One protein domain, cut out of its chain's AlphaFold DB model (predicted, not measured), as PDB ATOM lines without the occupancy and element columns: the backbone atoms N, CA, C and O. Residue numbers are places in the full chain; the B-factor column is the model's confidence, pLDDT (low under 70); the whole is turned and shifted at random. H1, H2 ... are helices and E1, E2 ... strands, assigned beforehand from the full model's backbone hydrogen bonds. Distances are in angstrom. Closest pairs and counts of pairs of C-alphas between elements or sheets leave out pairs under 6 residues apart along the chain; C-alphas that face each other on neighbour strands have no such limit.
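Overview. This is residues 278 to 307 and 433 to 532 of the 564 residues of the protein "Hypothetical protein" of Didymodactylos carnosus (UniProt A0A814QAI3). Two short helices, H2 and H4, form the middle of a mostly helical domain; H1 crosses H2 at one end, H5 and H6 make a corner at the opposite end, and H3 stands at one side, near H2, H4 and H5. A small hairpin of two strands, E1 and E2, lies beside H4 and the last residues of H1, and residues 293 to 307 fold back along H1 and run outward. The printed part has 130 residues with six named helices and two named strands, in the order H1 H2 H3 H4 E1 E2 H5 H6; the sheet E1 - E2 is antiparallel. It is compact and rounded, with a radius of gyration of the C-alphas of 14.8 A and spans of 41 by 38 by 25 A.

Along the chain. H1, residues 278 to 292, begins at C-alpha 278 (-7.787, 104.234, 221.676) and is 22.2 A long. H2, residues 435 to 445, measures 15.3 A; H3, residues 452 to 461, 14.2 A; H4, residues 472 to 481, 14.0 A. E1, residues 483 to 485, measures 6.9 A, and E2, residues 493 to 495, 7.0 A. H5, residues 507 to 517, is 15.3 A long, and H6, residues 519 to 530, is 15.9 A long, ending at C-alpha 530 (-17.640, 67.555, 216.334).

Arrangement. H1 and H2 touch, about perpendicular at 87 degrees; their closest C-alphas, Ala 284 and Val 437, are 4.3 A apart. H2 and H4 only just touch, only at their ends, with 3 pairs of C-alphas within 8 A, the closest being Ile 435 and Lys 475 at 7.4 A. H4 touches H6 at a shallow tilt of 26 degrees, the same way; the closest C-alphas, Thr 481 and Met 529, are 5.7 A apart. H5 and H6 only just touch, only at the corner, with 3 pairs within 8 A; the closest C-alphas are Lys 514 and Trp 522, 5.6 A. H3 and H5 are near each other, with 8 pairs of C-alphas within 10 A. E1 and E2 form a hairpin; N 484 and O 494, 2.9 A, are within hydrogen-bond range. The closest C-alphas of H4 and E1, Val 478 and Tyr 484, are 5.6 A apart. Every O i to N i+4 pair is within hydrogen-bond range in H2, H3, H4, H5 and H6, and 10 of 11 in H1.

Size, cuts and confidence. The farthest C-alphas, Val 307 and Gly 531, are 43.7 A apart. Residues 308 to 432 are not printed; C-alphas 307 and 433 are 24.2 A apart across the cut. The link E2 to H5 is long. Residues 293 to 297, 466 and 532 have pLDDT under 70.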
ATOM      1  N   SER A 278      -8.278 104.360 220.301       75.69
ATOM      2  CA  SER A 278      -7.787 104.234 221.676       75.69
ATOM      3  C   SER A 278      -8.559 103.194 222.499       75.69
ATOM      4  O   SER A 278      -8.035 102.696 223.498       75.69
ATOM      5  N   ASN A 279      -9.797 102.852 222.119       86.62
ATOM      6  CA  ASN A 279     -10.606 101.874 222.845       86.62
ATOM      7  C   ASN A 279     -10.287 100.421 222.477       86.62
ATOM      8  O   ASN A 279     -10.515  99.542 223.308       86.62
ATOM      9  N   ASP A 280      -9.700 100.150 221.309       92.62
ATOM     10  CA  ASP A 280      -9.359  98.781 220.900       92.62
ATOM     11  C   ASP A 280      -8.397  98.129 221.901       92.62
ATOM     12  O   ASP A 280      -8.646  97.026 222.389       92.62
ATOM     13  N   GLY A 281      -7.370  98.868 222.332       93.25
ATOM     14  CA  GLY A 281      -6.444  98.408 223.368       93.25
ATOM     15  C   GLY A 281      -7.143  98.040 224.682       93.25
ATOM     16  O   GLY A 281      -6.754  97.074 225.338       93.25
ATOM     17  N   ARG A 282      -8.225  98.743 225.050       94.25
ATOM     18  CA  ARG A 282      -9.008  98.436 226.259       94.25
ATOM     19  C   ARG A 282      -9.789  97.134 226.117       94.25
ATOM     20  O   ARG A 282      -9.815  96.363 227.071       94.25
ATOM     21  N   PHE A 283     -10.374  96.858 224.952       95.31
ATOM     22  CA  PHE A 283     -11.049  95.579 224.702       95.31
ATOM     23  C   PHE A 283     -10.070  94.409 224.650       95.31
ATOM     24  O   PHE A 283     -10.352  93.374 225.245       95.31
ATOM     25  N   ALA A 284      -8.900  94.579 224.029       94.50
ATOM     26  CA  ALA A 284      -7.864  93.548 224.046       94.50
ATOM     27  C   ALA A 284      -7.369  93.255 225.473       94.50
ATOM     28  O   ALA A 284      -7.227  92.094 225.861       94.50
ATOM     29  N   LEU A 285      -7.142  94.294 226.285       93.06
ATOM     30  CA  LEU A 285      -6.784  94.137 227.699       93.06
ATOM     31  C   LEU A 285      -7.909  93.491 228.513       93.06
ATOM     32  O   LEU A 285      -7.625  92.660 229.374       93.06
ATOM     33  N   TYR A 286      -9.167  93.844 228.236       93.56
ATOM     34  CA  TYR A 286     -10.336  93.227 228.857       93.56
ATOM     35  C   TYR A 286     -10.414  91.732 228.531       93.56
ATOM     36  O   TYR A 286     -10.464  90.927 229.455       93.56
ATOM     37  N   ALA A 287     -10.307  91.349 227.254       93.75
ATOM     38  CA  ALA A 287     -10.286  89.950 226.832       93.75
ATOM     39  C   ALA A 287      -9.172  89.168 227.540       93.75
ATOM     40  O   ALA A 287      -9.423  88.140 228.157       93.75
ATOM     41  N   ARG A 288      -7.941  89.696 227.530       91.62
ATOM     42  CA  ARG A 288      -6.797  89.065 228.207       91.62
ATOM     43  C   ARG A 288      -7.024  88.914 229.710       91.62
ATOM     44  O   ARG A 288      -6.611  87.906 230.274       91.62
ATOM     45  N   ALA A 289      -7.650  89.896 230.358       90.00
ATOM     46  CA  ALA A 289      -7.952  89.837 231.785       90.00
ATOM     47  C   ALA A 289      -9.015  88.776 232.104       90.00
ATOM     48  O   ALA A 289      -8.813  87.987 233.024       90.00
ATOM     49  N   VAL A 290     -10.097  88.706 231.317       89.12
ATOM     50  CA  VAL A 290     -11.138  87.672 231.460       89.12
ATOM     51  C   VAL A 290     -10.547  86.273 231.248       89.12
ATOM     52  O   VAL A 290     -10.829  85.362 232.021       89.12
ATOM     53  N   LEU A 291      -9.664  86.116 230.257       89.31
ATOM     54  CA  LEU A 291      -9.081  84.826 229.884       89.31
ATOM     55  C   LEU A 291      -7.962  84.322 230.816       89.31
ATOM     56  O   LEU A 291      -7.784  83.113 230.949       89.31
ATOM     57  N   LYS A 292      -7.195  85.202 231.480       85.81
ATOM     58  CA  LYS A 292      -6.005  84.802 232.266       85.81
ATOM     59  C   LYS A 292      -6.268  84.212 233.658       85.81
ATOM     60  O   LYS A 292      -5.306  83.689 234.215       85.81
ATOM     61  N   LYS A 293      -7.506  84.265 234.180       65.56
ATOM     62  CA  LYS A 293      -8.068  83.588 235.387       65.56
ATOM     63  C   LYS A 293      -8.880  84.562 236.254       65.56
ATOM     64  O   LYS A 293      -8.307  85.428 236.905       65.56
ATOM     65  N   ASN A 294     -10.192  84.318 236.328       56.38
ATOM     66  CA  ASN A 294     -11.119  84.641 237.426       56.38
ATOM     67  C   ASN A 294     -10.979  86.007 238.128       56.38
ATOM     68  O   ASN A 294     -11.187  86.067 239.334       56.38
ATOM     69  N   GLU A 295     -10.697  87.116 237.438       55.94
ATOM     70  CA  GLU A 295     -11.070  88.438 237.969       55.94
ATOM     71  C   GLU A 295     -12.564  88.650 237.658       55.94
ATOM     72  O   GLU A 295     -12.892  89.133 236.573       55.94
ATOM     73  N   PRO A 296     -13.516  88.294 238.546       52.66
ATOM     74  CA  PRO A 296     -14.906  88.063 238.148       52.66
ATOM     75  C   PRO A 296     -15.689  89.362 237.899       52.66
ATOM     76  O   PRO A 296     -16.914  89.342 237.856       52.66
ATOM     77  N   ARG A 297     -15.023  90.523 237.851       59.06
ATOM     78  CA  ARG A 297     -15.677  91.833 237.984       59.06
ATOM     79  C   ARG A 297     -14.970  92.983 237.269       59.06
ATOM     80  O   ARG A 297     -15.133  94.132 237.681       59.06
ATOM     81  N   ARG A 298     -14.209  92.741 236.196       76.38
ATOM     82  CA  ARG A 298     -13.871  93.876 235.323       76.38
ATOM     83  C   ARG A 298     -15.125  94.284 234.570       76.38
ATOM     84  O   ARG A 298     -15.711  93.478 233.860       76.38
ATOM     85  N   GLN A 299     -15.550  95.528 234.761       87.75
ATOM     86  CA  GLN A 299     -16.636  96.074 233.962       87.75
ATOM     87  C   GLN A 299     -16.190  96.086 232.492       87.75
ATOM     88  O   GLN A 299     -15.082  96.562 232.214       87.75
ATOM     89  N   PRO A 300     -17.004  95.557 231.562       90.69
ATOM     90  CA  PRO A 300     -16.664  95.575 230.149       90.69
ATOM     91  C   PRO A 300     -16.465  97.027 229.688       90.69
ATOM     92  O   PRO A 300     -17.236  97.905 230.100       90.69
ATOM     93  N   PRO A 301     -15.450  97.314 228.850       92.50
ATOM     94  CA  PRO A 301     -15.295  98.640 228.275       92.50
ATOM     95  C   PRO A 301     -16.571  99.030 227.520       92.50
ATOM     96  O   PRO A 301     -17.102  98.243 226.736       92.50
ATOM     97  N   LYS A 302     -17.072 100.244 227.760       90.81
ATOM     98  CA  LYS A 302     -18.257 100.775 227.076       90.81
ATOM     99  C   LYS A 302     -17.845 101.569 225.841       90.81
ATOM    100  O   LYS A 302     -16.957 102.416 225.912       90.81
ATOM    101  N   GLU A 303     -18.523 101.330 224.732       87.88
ATOM    102  CA  GLU A 303     -18.429 102.107 223.508       87.88
ATOM    103  C   GLU A 303     -19.604 103.059 223.436       87.88
ATOM    104  O   GLU A 303     -20.764 102.658 223.493       87.88
ATOM    105  N   HIS A 304     -19.290 104.340 223.290       84.25
ATOM    106  CA  HIS A 304     -20.301 105.358 223.099       84.25
ATOM    107  C   HIS A 304     -20.537 105.547 221.598       84.25
ATOM    108  O   HIS A 304     -19.826 106.303 220.933       84.25
ATOM    109  N   ILE A 305     -21.520 104.833 221.047       85.00
ATOM    110  CA  ILE A 305     -21.992 105.058 219.677       85.00
ATOM    111  C   ILE A 305     -23.040 106.171 219.734       85.00
ATOM    112  O   ILE A 305     -24.199 105.940 220.081       85.00
ATOM    113  N   VAL A 306     -22.616 107.401 219.424       83.81
ATOM    114  CA  VAL A 306     -23.543 108.529 219.276       83.81
ATOM    115  C   VAL A 306     -24.238 108.386 217.928       83.81
ATOM    116  O   VAL A 306     -23.596 108.465 216.883       83.81
ATOM    117  N   VAL A 307     -25.549 108.176 217.960       83.25
ATOM    118  CA  VAL A 307     -26.410 108.358 216.791       83.25
ATOM    119  C   VAL A 307     -27.130 109.677 217.019       83.25
ATOM    120  O   VAL A 307     -28.012 109.755 217.873       83.25
ATOM    121  N   SER A 433      -8.970  94.182 213.298       95.62
ATOM    122  CA  SER A 433      -7.791  93.481 212.764       95.62
ATOM    123  C   SER A 433      -7.020  92.680 213.817       95.62
ATOM    124  O   SER A 433      -6.090  91.962 213.471       95.62
ATOM    125  N   ASP A 434      -7.382  92.815 215.094       95.81
ATOM    126  CA  ASP A 434      -6.769  92.114 216.222       95.81
ATOM    127  C   ASP A 434      -7.797  91.171 216.859       95.81
ATOM    128  O   ASP A 434      -8.925  91.569 217.188       95.81
ATOM    129  N   ILE A 435      -7.410  89.904 217.018       96.62
ATOM    130  CA  ILE A 435      -8.294  88.871 217.558       96.62
ATOM    131  C   ILE A 435      -8.609  89.108 219.039       96.62
ATOM    132  O   ILE A 435      -9.740  88.906 219.453       96.62
ATOM    133  N   GLY A 436      -7.680  89.631 219.838       95.88
ATOM    134  CA  GLY A 436      -7.939  89.994 221.232       95.88
ATOM    135  C   GLY A 436      -8.994  91.096 221.362       95.88
ATOM    136  O   GLY A 436      -9.864  91.016 222.228       95.88
ATOM    137  N   VAL A 437      -8.970  92.093 220.470       96.44
ATOM    138  CA  VAL A 437     -10.013  93.134 220.398       96.44
ATOM    139  C   VAL A 437     -11.361  92.523 220.016       96.44
ATOM    140  O   VAL A 437     -12.370  92.841 220.647       96.44
ATOM    141  N   PHE A 438     -11.382  91.623 219.025       97.50
ATOM    142  CA  PHE A 438     -12.592  90.886 218.640       97.50
ATOM    143  C   PHE A 438     -13.195  90.142 219.836       97.50
ATOM    144  O   PHE A 438     -14.364  90.346 220.155       97.50
ATOM    145  N   LEU A 439     -12.382  89.344 220.538       96.69
ATOM    146  CA  LEU A 439     -12.800  88.591 221.723       96.69
ATOM    147  C   LEU A 439     -13.359  89.519 222.803       96.69
ATOM    148  O   LEU A 439     -14.425  89.255 223.350       96.69
ATOM    149  N   GLY A 440     -12.681  90.637 223.069       95.62
ATOM    150  CA  GLY A 440     -13.101  91.593 224.089       95.62
ATOM    151  C   GLY A 440     -14.447  92.238 223.779       95.62
ATOM    152  O   GLY A 440     -15.291  92.349 224.669       95.62
ATOM    153  N   ARG A 441     -14.675  92.633 222.521       96.38
ATOM    154  CA  ARG A 441     -15.958  93.206 222.096       96.38
ATOM    155  C   ARG A 441     -17.066  92.147 222.051       96.38
ATOM    156  O   ARG A 441     -18.182  92.439 222.467       96.38
ATOM    157  N   MET A 442     -16.758  90.919 221.627       96.44
ATOM    158  CA  MET A 442     -17.690  89.788 221.691       96.44
ATOM    159  C   MET A 442     -18.136  89.520 223.129       96.44
ATOM    160  O   MET A 442     -19.326  89.527 223.410       96.44
ATOM    161  N   MET A 443     -17.201  89.399 224.072       94.25
ATOM    162  CA  MET A 443     -17.511  89.206 225.494       94.25
ATOM    163  C   MET A 443     -18.312  90.366 226.108       94.25
ATOM    164  O   MET A 443     -19.046  90.156 227.070       94.25
ATOM    165  N   ALA A 444     -18.159  91.589 225.595       94.75
ATOM    166  CA  ALA A 444     -18.867  92.764 226.102       94.75
ATOM    167  C   ALA A 444     -20.290  92.912 225.533       94.75
ATOM    168  O   ALA A 444     -21.199  93.279 226.275       94.75
ATOM    169  N   TYR A 445     -20.486  92.643 224.239       95.81
ATOM    170  CA  TYR A 445     -21.715  93.004 223.515       95.81
ATOM    171  C   TYR A 445     -22.478  91.830 222.903       95.81
ATOM    172  O   TYR A 445     -23.650  91.974 222.562       95.81
ATOM    173  N   ALA A 446     -21.832  90.677 222.767       96.00
ATOM    174  CA  ALA A 446     -22.427  89.433 222.298       96.00
ATOM    175  C   ALA A 446     -21.888  88.234 223.114       96.00
ATOM    176  O   ALA A 446     -21.328  87.301 222.537       96.00
ATOM    177  N   PRO A 447     -22.003  88.253 224.465       92.12
ATOM    178  CA  PRO A 447     -21.449  87.197 225.323       92.12
ATOM    179  C   PRO A 447     -22.136  85.841 225.110       92.12
ATOM    180  O   PRO A 447     -21.585  84.789 225.437       92.12
ATOM    181  N   THR A 448     -23.350  85.871 224.563       93.00
ATOM    182  CA  THR A 448     -24.126  84.707 224.158       93.00
ATOM    183  C   THR A 448     -24.308  84.707 222.642       93.00
ATOM    184  O   THR A 448     -24.201  85.734 221.973       93.00
ATOM    185  N   ARG A 449     -24.624  83.538 222.084       91.50
ATOM    186  CA  ARG A 449     -24.926  83.363 220.653       91.50
ATOM    187  C   ARG A 449     -26.391  83.656 220.346       91.50
ATOM    188  O   ARG A 449     -27.099  82.822 219.789       91.50
ATOM    189  N   GLY A 450     -26.856  84.811 220.797       91.12
ATOM    190  CA  GLY A 450     -28.229  85.256 220.622       91.12
ATOM    191  C   GLY A 450     -28.345  86.766 220.767       91.12
ATOM    192  O   GLY A 450     -27.451  87.429 221.291       91.12
ATOM    193  N   GLY A 451     -29.467  87.306 220.300       95.19
ATOM    194  CA  GLY A 451     -29.735  88.736 220.323       95.19
ATOM    195  C   GLY A 451     -29.218  89.471 219.087       95.19
ATOM    196  O   GLY A 451     -28.405  88.973 218.306       95.19
ATOM    197  N   LYS A 452     -29.699  90.707 218.933       96.25
ATOM    198  CA  LYS A 452     -29.600  91.466 217.678       96.25
ATOM    199  C   LYS A 452     -28.158  91.745 217.239       96.25
ATOM    200  O   LYS A 452     -27.877  91.712 216.044       96.25
ATOM    201  N   VAL A 453     -27.237  92.003 218.177       97.06
ATOM    202  CA  VAL A 453     -25.822  92.291 217.860       97.06
ATOM    203  C   VAL A 453     -25.136  91.059 217.274       97.06
ATOM    204  O   VAL A 453     -24.471  91.167 216.247       97.06
ATOM    205  N   PHE A 454     -25.332  89.888 217.888       97.31
ATOM    206  CA  PHE A 454     -24.772  88.629 217.402       97.31
ATOM    207  C   PHE A 454     -25.352  88.255 216.034       97.31
ATOM    208  O   PHE A 454     -24.603  87.970 215.107       97.31
ATOM    209  N   GLU A 455     -26.676  88.324 215.878       96.69
ATOM    210  CA  GLU A 455     -27.353  88.033 214.605       96.69
ATOM    211  C   GLU A 455     -26.860  88.949 213.477       96.69
ATOM    212  O   GLU A 455     -26.535  88.481 212.383       96.69
ATOM    213  N   THR A 456     -26.725  90.247 213.761       96.94
ATOM    214  CA  THR A 456     -26.216  91.226 212.790       96.94
ATOM    215  C   THR A 456     -24.745  90.972 212.462       96.94
ATOM    216  O   THR A 456     -24.357  91.048 211.299       96.94
ATOM    217  N   LEU A 457     -23.927  90.614 213.457       97.31
ATOM    218  CA  LEU A 457     -22.527  90.239 213.254       97.31
ATOM    219  C   LEU A 457     -22.404  89.023 212.334       97.31
ATOM    220  O   LEU A 457     -21.630  89.076 211.384       97.31
ATOM    221  N   ILE A 458     -23.170  87.956 212.573       97.25
ATOM    222  CA  ILE A 458     -23.188  86.779 211.692       97.25
ATOM    223  C   ILE A 458     -23.597  87.181 210.275       97.25
ATOM    224  O   ILE A 458     -22.942  86.782 209.316       97.25
ATOM    225  N   GLY A 459     -24.626  88.021 210.137       95.75
ATOM    226  CA  GLY A 459     -25.040  88.566 208.846       95.75
ATOM    227  C   GLY A 459     -23.899  89.264 208.101       95.75
ATOM    228  O   GLY A 459     -23.694  88.970 206.926       95.75
ATOM    229  N   LEU A 460     -23.138  90.119 208.793       96.12
ATOM    230  CA  LEU A 460     -21.995  90.854 208.241       96.12
ATOM    231  C   LEU A 460     -20.805  89.950 207.900       96.12
ATOM    232  O   LEU A 460     -20.163  90.149 206.877       96.12
ATOM    233  N   LEU A 461     -20.500  88.958 208.740       96.06
ATOM    234  CA  LEU A 461     -19.406  88.018 208.487       96.06
ATOM    235  C   LEU A 461     -19.697  87.093 207.295       96.06
ATOM    236  O   LEU A 461     -18.761  86.593 206.682       96.06
ATOM    237  N   LEU A 462     -20.977  86.865 206.986       95.25
ATOM    238  CA  LEU A 462     -21.455  86.042 205.871       95.25
ATOM    239  C   LEU A 462     -21.838  86.857 204.625       95.25
ATOM    240  O   LEU A 462     -22.398  86.294 203.681       95.25
ATOM    241  N   ASP A 463     -21.613  88.173 204.623       91.69
ATOM    242  CA  ASP A 463     -21.846  89.025 203.459       91.69
ATOM    243  C   ASP A 463     -20.569  89.122 202.609       91.69
ATOM    244  O   ASP A 463     -19.556  89.686 203.021       91.69
ATOM    245  N   ARG A 464     -20.617  88.569 201.393       76.75
ATOM    246  CA  ARG A 464     -19.490  88.565 200.445       76.75
ATOM    247  C   ARG A 464     -19.312  89.899 199.709       76.75
ATOM    248  O   ARG A 464     -18.295  90.083 199.045       76.75
ATOM    249  N   GLY A 465     -20.306  90.789 199.756       70.31
ATOM    250  CA  GLY A 465     -20.446  91.866 198.776       70.31
ATOM    251  C   GLY A 465     -19.764  93.194 199.110       70.31
ATOM    252  O   GLY A 465     -19.497  93.958 198.185       70.31
ATOM    253  N   GLN A 466     -19.501  93.516 200.383       67.69
ATOM    254  CA  GLN A 466     -19.233  94.918 200.755       67.69
ATOM    255  C   GLN A 466     -17.894  95.210 201.432       67.69
ATOM    256  O   GLN A 466     -17.387  96.324 201.290       67.69
ATOM    257  N   THR A 467     -17.292  94.292 202.193       81.25
ATOM    258  CA  THR A 467     -16.034  94.593 202.904       81.25
ATOM    259  C   THR A 467     -15.270  93.318 203.233       81.25
ATOM    260  O   THR A 467     -15.830  92.390 203.808       81.25
ATOM    261  N   GLN A 468     -13.975  93.275 202.912       91.12
ATOM    262  CA  GLN A 468     -13.117  92.167 203.323       91.12
ATOM    263  C   GLN A 468     -12.956  92.193 204.848       91.12
ATOM    264  O   GLN A 468     -12.352  93.108 205.408       91.12
ATOM    265  N   VAL A 469     -13.520  91.191 205.519       95.44
ATOM    266  CA  VAL A 469     -13.452  91.042 206.974       95.44
ATOM    267  C   VAL A 469     -12.061  90.518 207.367       95.44
ATOM    268  O   VAL A 469     -11.697  89.411 206.961       95.44
ATOM    269  N   PRO A 470     -11.270  91.252 208.173       95.88
ATOM    270  CA  PRO A 470      -9.980  90.760 208.654       95.88
ATOM    271  C   PRO A 470     -10.164  89.556 209.579       95.88
ATOM    272  O   PRO A 470     -11.102  89.543 210.378       95.88
ATOM    273  N   LEU A 471      -9.245  88.589 209.531       96.25
ATOM    274  CA  LEU A 471      -9.253  87.406 210.406       96.25
ATOM    275  C   LEU A 471     -10.585  86.629 210.379       96.25
ATOM    276  O   LEU A 471     -11.070  86.156 211.407       96.25
ATOM    277  N   LEU A 472     -11.242  86.570 209.215       96.38
ATOM    278  CA  LEU A 472     -12.568  85.963 209.072       96.38
ATOM    279  C   LEU A 472     -12.589  84.503 209.550       96.38
ATOM    280  O   LEU A 472     -13.502  84.111 210.274       96.38
ATOM    281  N   LYS A 473     -11.567  83.724 209.183       96.12
ATOM    282  CA  LYS A 473     -11.442  82.304 209.540       96.12
ATOM    283  C   LYS A 473     -11.331  82.127 211.053       96.12
ATOM    284  O   LYS A 473     -12.085  81.366 211.652       96.12
ATOM    285  N   GLU A 474     -10.457  82.901 211.685       96.62
ATOM    286  CA  GLU A 474     -10.213  82.879 213.124       96.62
ATOM    287  C   GLU A 474     -11.451  83.332 213.907       96.62
ATOM    288  O   GLU A 474     -11.812  82.724 214.916       96.62
ATOM    289  N   LYS A 475     -12.153  84.364 213.425       97.69
ATOM    290  CA  LYS A 475     -13.406  84.842 214.027       97.69
ATOM    291  C   LYS A 475     -14.512  83.799 213.946       97.69
ATOM    292  O   LYS A 475     -15.184  83.559 214.949       97.69
ATOM    293  N   MET A 476     -14.680  83.155 212.791       97.25
ATOM    294  CA  MET A 476     -15.650  82.069 212.631       97.25
ATOM    295  C   MET A 476     -15.306  80.884 213.531       97.25
ATOM    296  O   MET A 476     -16.190  80.377 214.218       97.25
ATOM    297  N   LEU A 477     -14.027  80.503 213.617       96.38
ATOM    298  CA  LEU A 477     -13.566  79.455 214.526       96.38
ATOM    299  C   LEU A 477     -13.974  79.756 215.970       96.38
ATOM    300  O   LEU A 477     -14.577  78.904 216.623       96.38
ATOM    301  N   VAL A 478     -13.727  80.974 216.455       96.75
ATOM    302  CA  VAL A 478     -14.114  81.387 217.812       96.75
ATOM    303  C   VAL A 478     -15.630  81.365 218.005       96.75
ATOM    304  O   VAL A 478     -16.109  80.861 219.019       96.75
ATOM    305  N   ILE A 479     -16.403  81.895 217.056       97.00
ATOM    306  CA  ILE A 479     -17.870  81.946 217.142       97.00
ATOM    307  C   ILE A 479     -18.454  80.537 217.264       97.00
ATOM    308  O   ILE A 479     -19.227  80.259 218.189       97.00
ATOM    309  N   PHE A 480     -18.055  79.648 216.356       96.00
ATOM    310  CA  PHE A 480     -18.607  78.304 216.230       96.00
ATOM    311  C   PHE A 480     -18.102  77.356 217.316       96.00
ATOM    312  O   PHE A 480     -18.878  76.558 217.825       96.00
ATOM    313  N   THR A 481     -16.845  77.459 217.742       95.31
ATOM    314  CA  THR A 481     -16.310  76.583 218.802       95.31
ATOM    315  C   THR A 481     -16.517  77.149 220.204       95.31
ATOM    316  O   THR A 481     -16.529  76.408 221.178       95.31
ATOM    317  N   GLY A 482     -16.680  78.469 220.322       94.25
ATOM    318  CA  GLY A 482     -16.696  79.184 221.599       94.25
ATOM    319  C   GLY A 482     -15.323  79.316 222.246       94.25
ATOM    320  O   GLY A 482     -15.248  79.769 223.389       94.25
ATOM    321  N   ARG A 483     -14.253  78.915 221.553       93.38
ATOM    322  CA  ARG A 483     -12.897  78.816 222.095       93.38
ATOM    323  C   ARG A 483     -11.895  79.584 221.248       93.38
ATOM    324  O   ARG A 483     -12.081  79.767 220.050       93.38
ATOM    325  N   TYR A 484     -10.810  80.010 221.879       94.75
ATOM    326  CA  TYR A 484      -9.690  80.674 221.221       94.75
ATOM    327  C   TYR A 484      -8.379  79.982 221.593       94.75
ATOM    328  O   TYR A 484      -8.129  79.731 222.770       94.75
ATOM    329  N   LYS A 485      -7.544  79.685 220.593       92.12
ATOM    330  CA  LYS A 485      -6.183  79.169 220.783       92.12
ATOM    331  C   LYS A 485      -5.185  80.288 220.519       92.12
ATOM    332  O   LYS A 485      -5.248  80.932 219.474       92.12
ATOM    333  N   GLU A 486      -4.289  80.535 221.465       87.56
ATOM    334  CA  GLU A 486      -3.320  81.626 221.358       87.56
ATOM    335  C   GLU A 486      -2.195  81.252 220.381       87.56
ATOM    336  O   GLU A 486      -1.548  80.220 220.525       87.56
ATOM    337  N   HIS A 487      -1.931  82.094 219.376       82.25
ATOM    338  CA  HIS A 487      -0.956  81.773 218.319       82.25
ATOM    339  C   HIS A 487       0.474  81.541 218.830       82.25
ATOM    340  O   HIS A 487       1.238  80.823 218.190       82.25
ATOM    341  N   HIS A 488       0.849  82.153 219.955       81.12
ATOM    342  CA  HIS A 488       2.191  82.028 220.530       81.12
ATOM    343  C   HIS A 488       2.358  80.809 221.446       81.12
ATOM    344  O   HIS A 488       3.486  80.481 221.802       81.12
ATOM    345  N   ASP A 489       1.263  80.153 221.828       83.38
ATOM    346  CA  ASP A 489       1.270  79.017 222.741       83.38
ATOM    347  C   ASP A 489       0.152  78.050 222.340       83.38
ATOM    348  O   ASP A 489      -0.992  78.166 222.777       83.38
ATOM    349  N   ALA A 490       0.488  77.109 221.452       76.69
ATOM    350  CA  ALA A 490      -0.468  76.173 220.864       76.69
ATOM    351  C   ALA A 490      -1.158  75.265 221.902       76.69
ATOM    352  O   ALA A 490      -2.207  74.688 221.600       76.69
ATOM    353  N   GLU A 491      -0.595  75.151 223.109       84.38
ATOM    354  CA  GLU A 491      -1.177  74.390 224.214       84.38
ATOM    355  C   GLU A 491      -2.202  75.209 225.014       84.38
ATOM    356  O   GLU A 491      -3.063  74.632 225.684       84.38
ATOM    357  N   LYS A 492      -2.178  76.549 224.922       88.06
ATOM    358  CA  LYS A 492      -3.137  77.418 225.613       88.06
ATOM    359  C   LYS A 492      -4.413  77.618 224.812       88.06
ATOM    360  O   LYS A 492      -4.465  78.325 223.803       88.06
ATOM    361  N   GLU A 493      -5.482  77.045 225.346       90.19
ATOM    362  CA  GLU A 493      -6.837  77.206 224.849       90.19
ATOM    363  C   GLU A 493      -7.727  77.884 225.891       90.19
ATOM    364  O   GLU A 493      -7.677  77.584 227.083       90.19
ATOM    365  N   PHE A 494      -8.553  78.805 225.414       92.00
ATOM    366  CA  PHE A 494      -9.385  79.672 226.226       92.00
ATOM    367  C   PHE A 494     -10.861  79.501 225.876       92.00
ATOM    368  O   PHE A 494     -11.219  79.453 224.699       92.00
ATOM    369  N   GLU A 495     -11.726  79.472 226.887       90.69
ATOM    370  CA  GLU A 495     -13.180  79.521 226.714       90.69
ATOM    371  C   GLU A 495     -13.636  80.981 226.631       90.69
ATOM    372  O   GLU A 495     -13.352  81.785 227.517       90.69
ATOM    373  N   VAL A 496     -14.314  81.339 225.542       89.94
ATOM    374  CA  VAL A 496     -14.629  82.735 225.204       89.94
ATOM    375  C   VAL A 496     -16.131  82.984 225.219       89.94
ATOM    376  O   VAL A 496     -16.596  83.930 225.849       89.94
ATOM    377  N   LEU A 497     -16.889  82.157 224.498       90.31
ATOM    378  CA  LEU A 497     -18.333  82.309 224.318       90.31
ATOM    379  C   LEU A 497     -19.040  81.062 224.812       90.31
ATOM    380  O   LEU A 497     -18.587  79.951 224.533       90.31
ATOM    381  N   CYS A 498     -20.163  81.251 225.507       86.81
ATOM    382  CA  CYS A 498     -21.000  80.158 226.005       86.81
ATOM    383  C   CYS A 498     -20.186  79.041 226.690       86.81
ATOM    384  O   CYS A 498     -20.407  77.865 226.407       86.81
ATOM    385  N   ASN A 499     -19.213  79.405 227.537       87.25
ATOM    386  CA  ASN A 499     -18.320  78.471 228.243       87.25
ATOM    387  C   ASN A 499     -17.602  77.475 227.310       87.25
ATOM    388  O   ASN A 499     -17.494  76.288 227.599       87.25
ATOM    389  N   GLY A 500     -17.192  77.930 226.121       88.62
ATOM    390  CA  GLY A 500     -16.445  77.098 225.178       88.62
ATOM    391  C   GLY A 500     -17.243  75.952 224.556       88.62
ATOM    392  O   GLY A 500     -16.631  75.010 224.046       88.62
ATOM    393  N   LEU A 501     -18.577  75.989 224.619       88.38
ATOM    394  CA  LEU A 501     -19.448  75.017 223.958       88.38
ATOM    395  C   LEU A 501     -19.509  75.294 222.459       88.38
ATOM    396  O   LEU A 501     -19.626  76.453 222.079       88.38
ATOM    397  N   ALA A 502     -19.530  74.271 221.606       90.38
ATOM    398  CA  ALA A 502     -19.731  74.463 220.168       90.38
ATOM    399  C   ALA A 502     -21.157  74.962 219.840       90.38
ATOM    400  O   ALA A 502     -22.109  74.710 220.582       90.38
ATOM    401  N   TRP A 503     -21.316  75.682 218.729       92.88
ATOM    402  CA  TRP A 503     -22.596  76.163 218.210       92.88
ATOM    403  C   TRP A 503     -22.948  75.492 216.900       92.88
ATOM    404  O   TRP A 503     -22.253  75.639 215.901       92.88
ATOM    405  N   PHE A 504     -24.085  74.810 216.903       89.44
ATOM    406  CA  PHE A 504     -24.655  74.200 215.716       89.44
ATOM    407  C   PHE A 504     -25.773  75.108 215.204       89.44
ATOM    408  O   PHE A 504     -26.897  75.063 215.702       89.44
ATOM    409  N   ALA A 505     -25.428  75.981 214.258       90.81
ATOM    410  CA  ALA A 505     -26.385  76.868 213.608       90.81
ATOM    411  C   ALA A 505     -27.379  76.084 212.730       90.81
ATOM    412  O   ALA A 505     -27.192  74.899 212.440       90.81
ATOM    413  N   ASP A 506     -28.442  76.747 212.282       91.31
ATOM    414  CA  ASP A 506     -29.385  76.154 211.342       91.31
ATOM    415  C   ASP A 506     -28.735  75.894 209.966       91.31
ATOM    416  O   ASP A 506     -27.695  76.456 209.606       91.31
ATOM    417  N   ARG A 507     -29.373  75.037 209.162       90.50
ATOM    418  CA  ARG A 507     -28.843  74.605 207.862       90.50
ATOM    419  C   ARG A 507     -28.616  75.764 206.883       90.50
ATOM    420  O   ARG A 507     -27.678  75.689 206.093       90.50
ATOM    421  N   SER A 508     -29.445  76.811 206.923       93.69
ATOM    422  CA  SER A 508     -29.285  77.982 206.053       93.69
ATOM    423  C   SER A 508     -28.005  78.733 206.410       93.69
ATOM    424  O   SER A 508     -27.173  78.997 205.540       93.69
ATOM    425  N   THR A 509     -27.791  78.980 207.703       93.44
ATOM    426  CA  THR A 509     -26.565  79.609 208.205       93.44
ATOM    427  C   THR A 509     -25.327  78.778 207.857       93.44
ATOM    428  O   THR A 509     -24.358  79.331 207.344       93.44
ATOM    429  N   ILE A 510     -25.362  77.451 208.040       93.62
ATOM    430  CA  ILE A 510     -24.246  76.554 207.681       93.62
ATOM    431  C   ILE A 510     -23.887  76.656 206.195       93.62
ATOM    432  O   ILE A 510     -22.711  76.783 205.860       93.62
ATOM    433  N   ASN A 511     -24.878  76.625 205.301       94.62
ATOM    434  CA  ASN A 511     -24.625  76.731 203.863       94.62
ATOM    435  C   ASN A 511     -23.955  78.067 203.512       94.62
ATOM    436  O   ASN A 511     -22.956  78.083 202.799       94.62
ATOM    437  N   ARG A 512     -24.431  79.173 204.096       95.69
ATOM    438  CA  ARG A 512     -23.814  80.494 203.911       95.69
ATOM    439  C   ARG A 512     -22.383  80.554 204.451       95.69
ATOM    440  O   ARG A 512     -21.542  81.239 203.870       95.69
ATOM    441  N   VAL A 513     -22.081  79.848 205.543       95.06
ATOM    442  CA  VAL A 513     -20.717  79.755 206.096       95.06
ATOM    443  C   VAL A 513     -19.813  78.946 205.169       95.06
ATOM    444  O   VAL A 513     -18.718  79.410 204.869       95.06
ATOM    445  N   LYS A 514     -20.273  77.785 204.680       95.31
ATOM    446  CA  LYS A 514     -19.552  76.959 203.694       95.31
ATOM    447  C   LYS A 514     -19.202  77.750 202.450       95.31
ATOM    448  O   LYS A 514     -18.068  77.713 201.988       95.31
ATOM    449  N   GLU A 515     -20.174  78.495 201.936       95.12
ATOM    450  CA  GLU A 515     -19.936  79.424 200.847       95.12
ATOM    451  C   GLU A 515     -18.851  80.422 201.273       95.12
ATOM    452  O   GLU A 515     -17.804  80.515 200.642       95.12
ATOM    453  N   THR A 516     -19.037  81.144 202.370       94.88
ATOM    454  CA  THR A 516     -18.131  82.230 202.770       94.88
ATOM    455  C   THR A 516     -16.684  81.788 203.051       94.88
ATOM    456  O   THR A 516     -15.761  82.476 202.620       94.88
ATOM    457  N   LEU A 517     -16.466  80.669 203.749       94.88
ATOM    458  CA  LEU A 517     -15.134  80.179 204.134       94.88
ATOM    459  C   LEU A 517     -14.480  79.276 203.080       94.88
ATOM    460  O   LEU A 517     -13.253  79.185 203.041       94.88
ATOM    461  N   GLY A 518     -15.280  78.626 202.237       96.19
ATOM    462  CA  GLY A 518     -14.854  77.492 201.422       96.19
ATOM    463  C   GLY A 518     -15.087  76.157 202.134       96.19
ATOM    464  O   GLY A 518     -15.171  76.081 203.362       96.19
ATOM    465  N   GLU A 519     -15.211  75.093 201.340       94.94
ATOM    466  CA  GLU A 519     -15.562  73.754 201.824       94.94
ATOM    467  C   GLU A 519     -14.482  73.167 202.744       94.94
ATOM    468  O   GLU A 519     -14.809  72.696 203.830       94.94
ATOM    469  N   ASP A 520     -13.202  73.313 202.385       96.38
ATOM    470  CA  ASP A 520     -12.076  72.789 203.170       96.38
ATOM    471  C   ASP A 520     -11.993  73.403 204.580       96.38
ATOM    472  O   ASP A 520     -11.820  72.705 205.581       96.38
ATOM    473  N   GLU A 521     -12.144  74.727 204.668       95.88
ATOM    474  CA  GLU A 521     -12.111  75.478 205.930       95.88
ATOM    475  C   GLU A 521     -13.321  75.151 206.805       95.88
ATOM    476  O   GLU A 521     -13.197  74.995 208.023       95.88
ATOM    477  N   TRP A 522     -14.498  75.010 206.189       95.44
ATOM    478  CA  TRP A 522     -15.678  74.549 206.903       95.44
ATOM    479  C   TRP A 522     -15.488  73.131 207.439       95.44
ATOM    480  O   TRP A 522     -15.814  72.881 208.595       95.44
ATOM    481  N   ASP A 523     -14.966  72.202 206.642       94.12
ATOM    482  CA  ASP A 523     -14.767  70.821 207.072       94.12
ATOM    483  C   ASP A 523     -13.768  70.736 208.228       94.12
ATOM    484  O   ASP A 523     -13.960  69.963 209.170       94.12
ATOM    485  N   GLN A 524     -12.727  71.571 208.211       94.38
ATOM    486  CA  GLN A 524     -11.823  71.711 209.346       94.38
ATOM    487  C   GLN A 524     -12.555  72.248 210.584       94.38
ATOM    488  O   GLN A 524     -12.410  71.682 211.671       94.38
ATOM    489  N   LEU A 525     -13.365  73.297 210.434       93.62
ATOM    490  CA  LEU A 525     -14.166  73.867 211.519       93.62
ATOM    491  C   LEU A 525     -15.167  72.851 212.095       93.62
ATOM    492  O   LEU A 525     -15.259  72.696 213.313       93.62
ATOM    493  N   ASP A 526     -15.880  72.123 211.238       92.38
ATOM    494  CA  ASP A 526     -16.857  71.096 211.604       92.38
ATOM    495  C   ASP A 526     -16.189  69.926 212.333       92.38
ATOM    496  O   ASP A 526     -16.699  69.476 213.359       92.38
ATOM    497  N   ARG A 527     -14.991  69.498 211.906       91.12
ATOM    498  CA  ARG A 527     -14.185  68.518 212.655       91.12
ATOM    499  C   ARG A 527     -13.815  69.024 214.044       91.12
ATOM    500  O   ARG A 527     -13.899  68.253 214.994       91.12
ATOM    501  N   VAL A 528     -13.441  70.297 214.191       89.75
ATOM    502  CA  VAL A 528     -13.132  70.878 215.512       89.75
ATOM    503  C   VAL A 528     -14.383  70.938 216.393       89.75
ATOM    504  O   VAL A 528     -14.303  70.613 217.577       89.75
ATOM    505  N   MET A 529     -15.539  71.301 215.830       88.69
ATOM    506  CA  MET A 529     -16.812  71.329 216.558       88.69
ATOM    507  C   MET A 529     -17.290  69.934 216.976       88.69
ATOM    508  O   MET A 529     -17.768  69.768 218.094       88.69
ATOM    509  N   ARG A 530     -17.180  68.934 216.093       81.62
ATOM    510  CA  ARG A 530     -17.640  67.555 216.334       81.62
ATOM    511  C   ARG A 530     -16.656  66.718 217.136       81.62
ATOM    512  O   ARG A 530     -17.077  65.808 217.840       81.62
ATOM    513  N   GLY A 531     -15.363  67.021 217.039       72.06
ATOM    514  CA  GLY A 531     -14.295  66.336 217.765       72.06
ATOM    515  C   GLY A 531     -14.328  66.573 219.276       72.06
ATOM    516  O   GLY A 531     -13.501  66.017 219.992       72.06
ATOM    517  N   ARG A 532     -15.257  67.398 219.779       60.56
ATOM    518  CA  ARG A 532     -15.430  67.668 221.206       60.56
ATOM    519  C   ARG A 532     -16.905  67.615 221.590       60.56
ATOM    520  O   ARG A 532     -17.738  68.261 220.969       60.56
TER     521      ARG A 532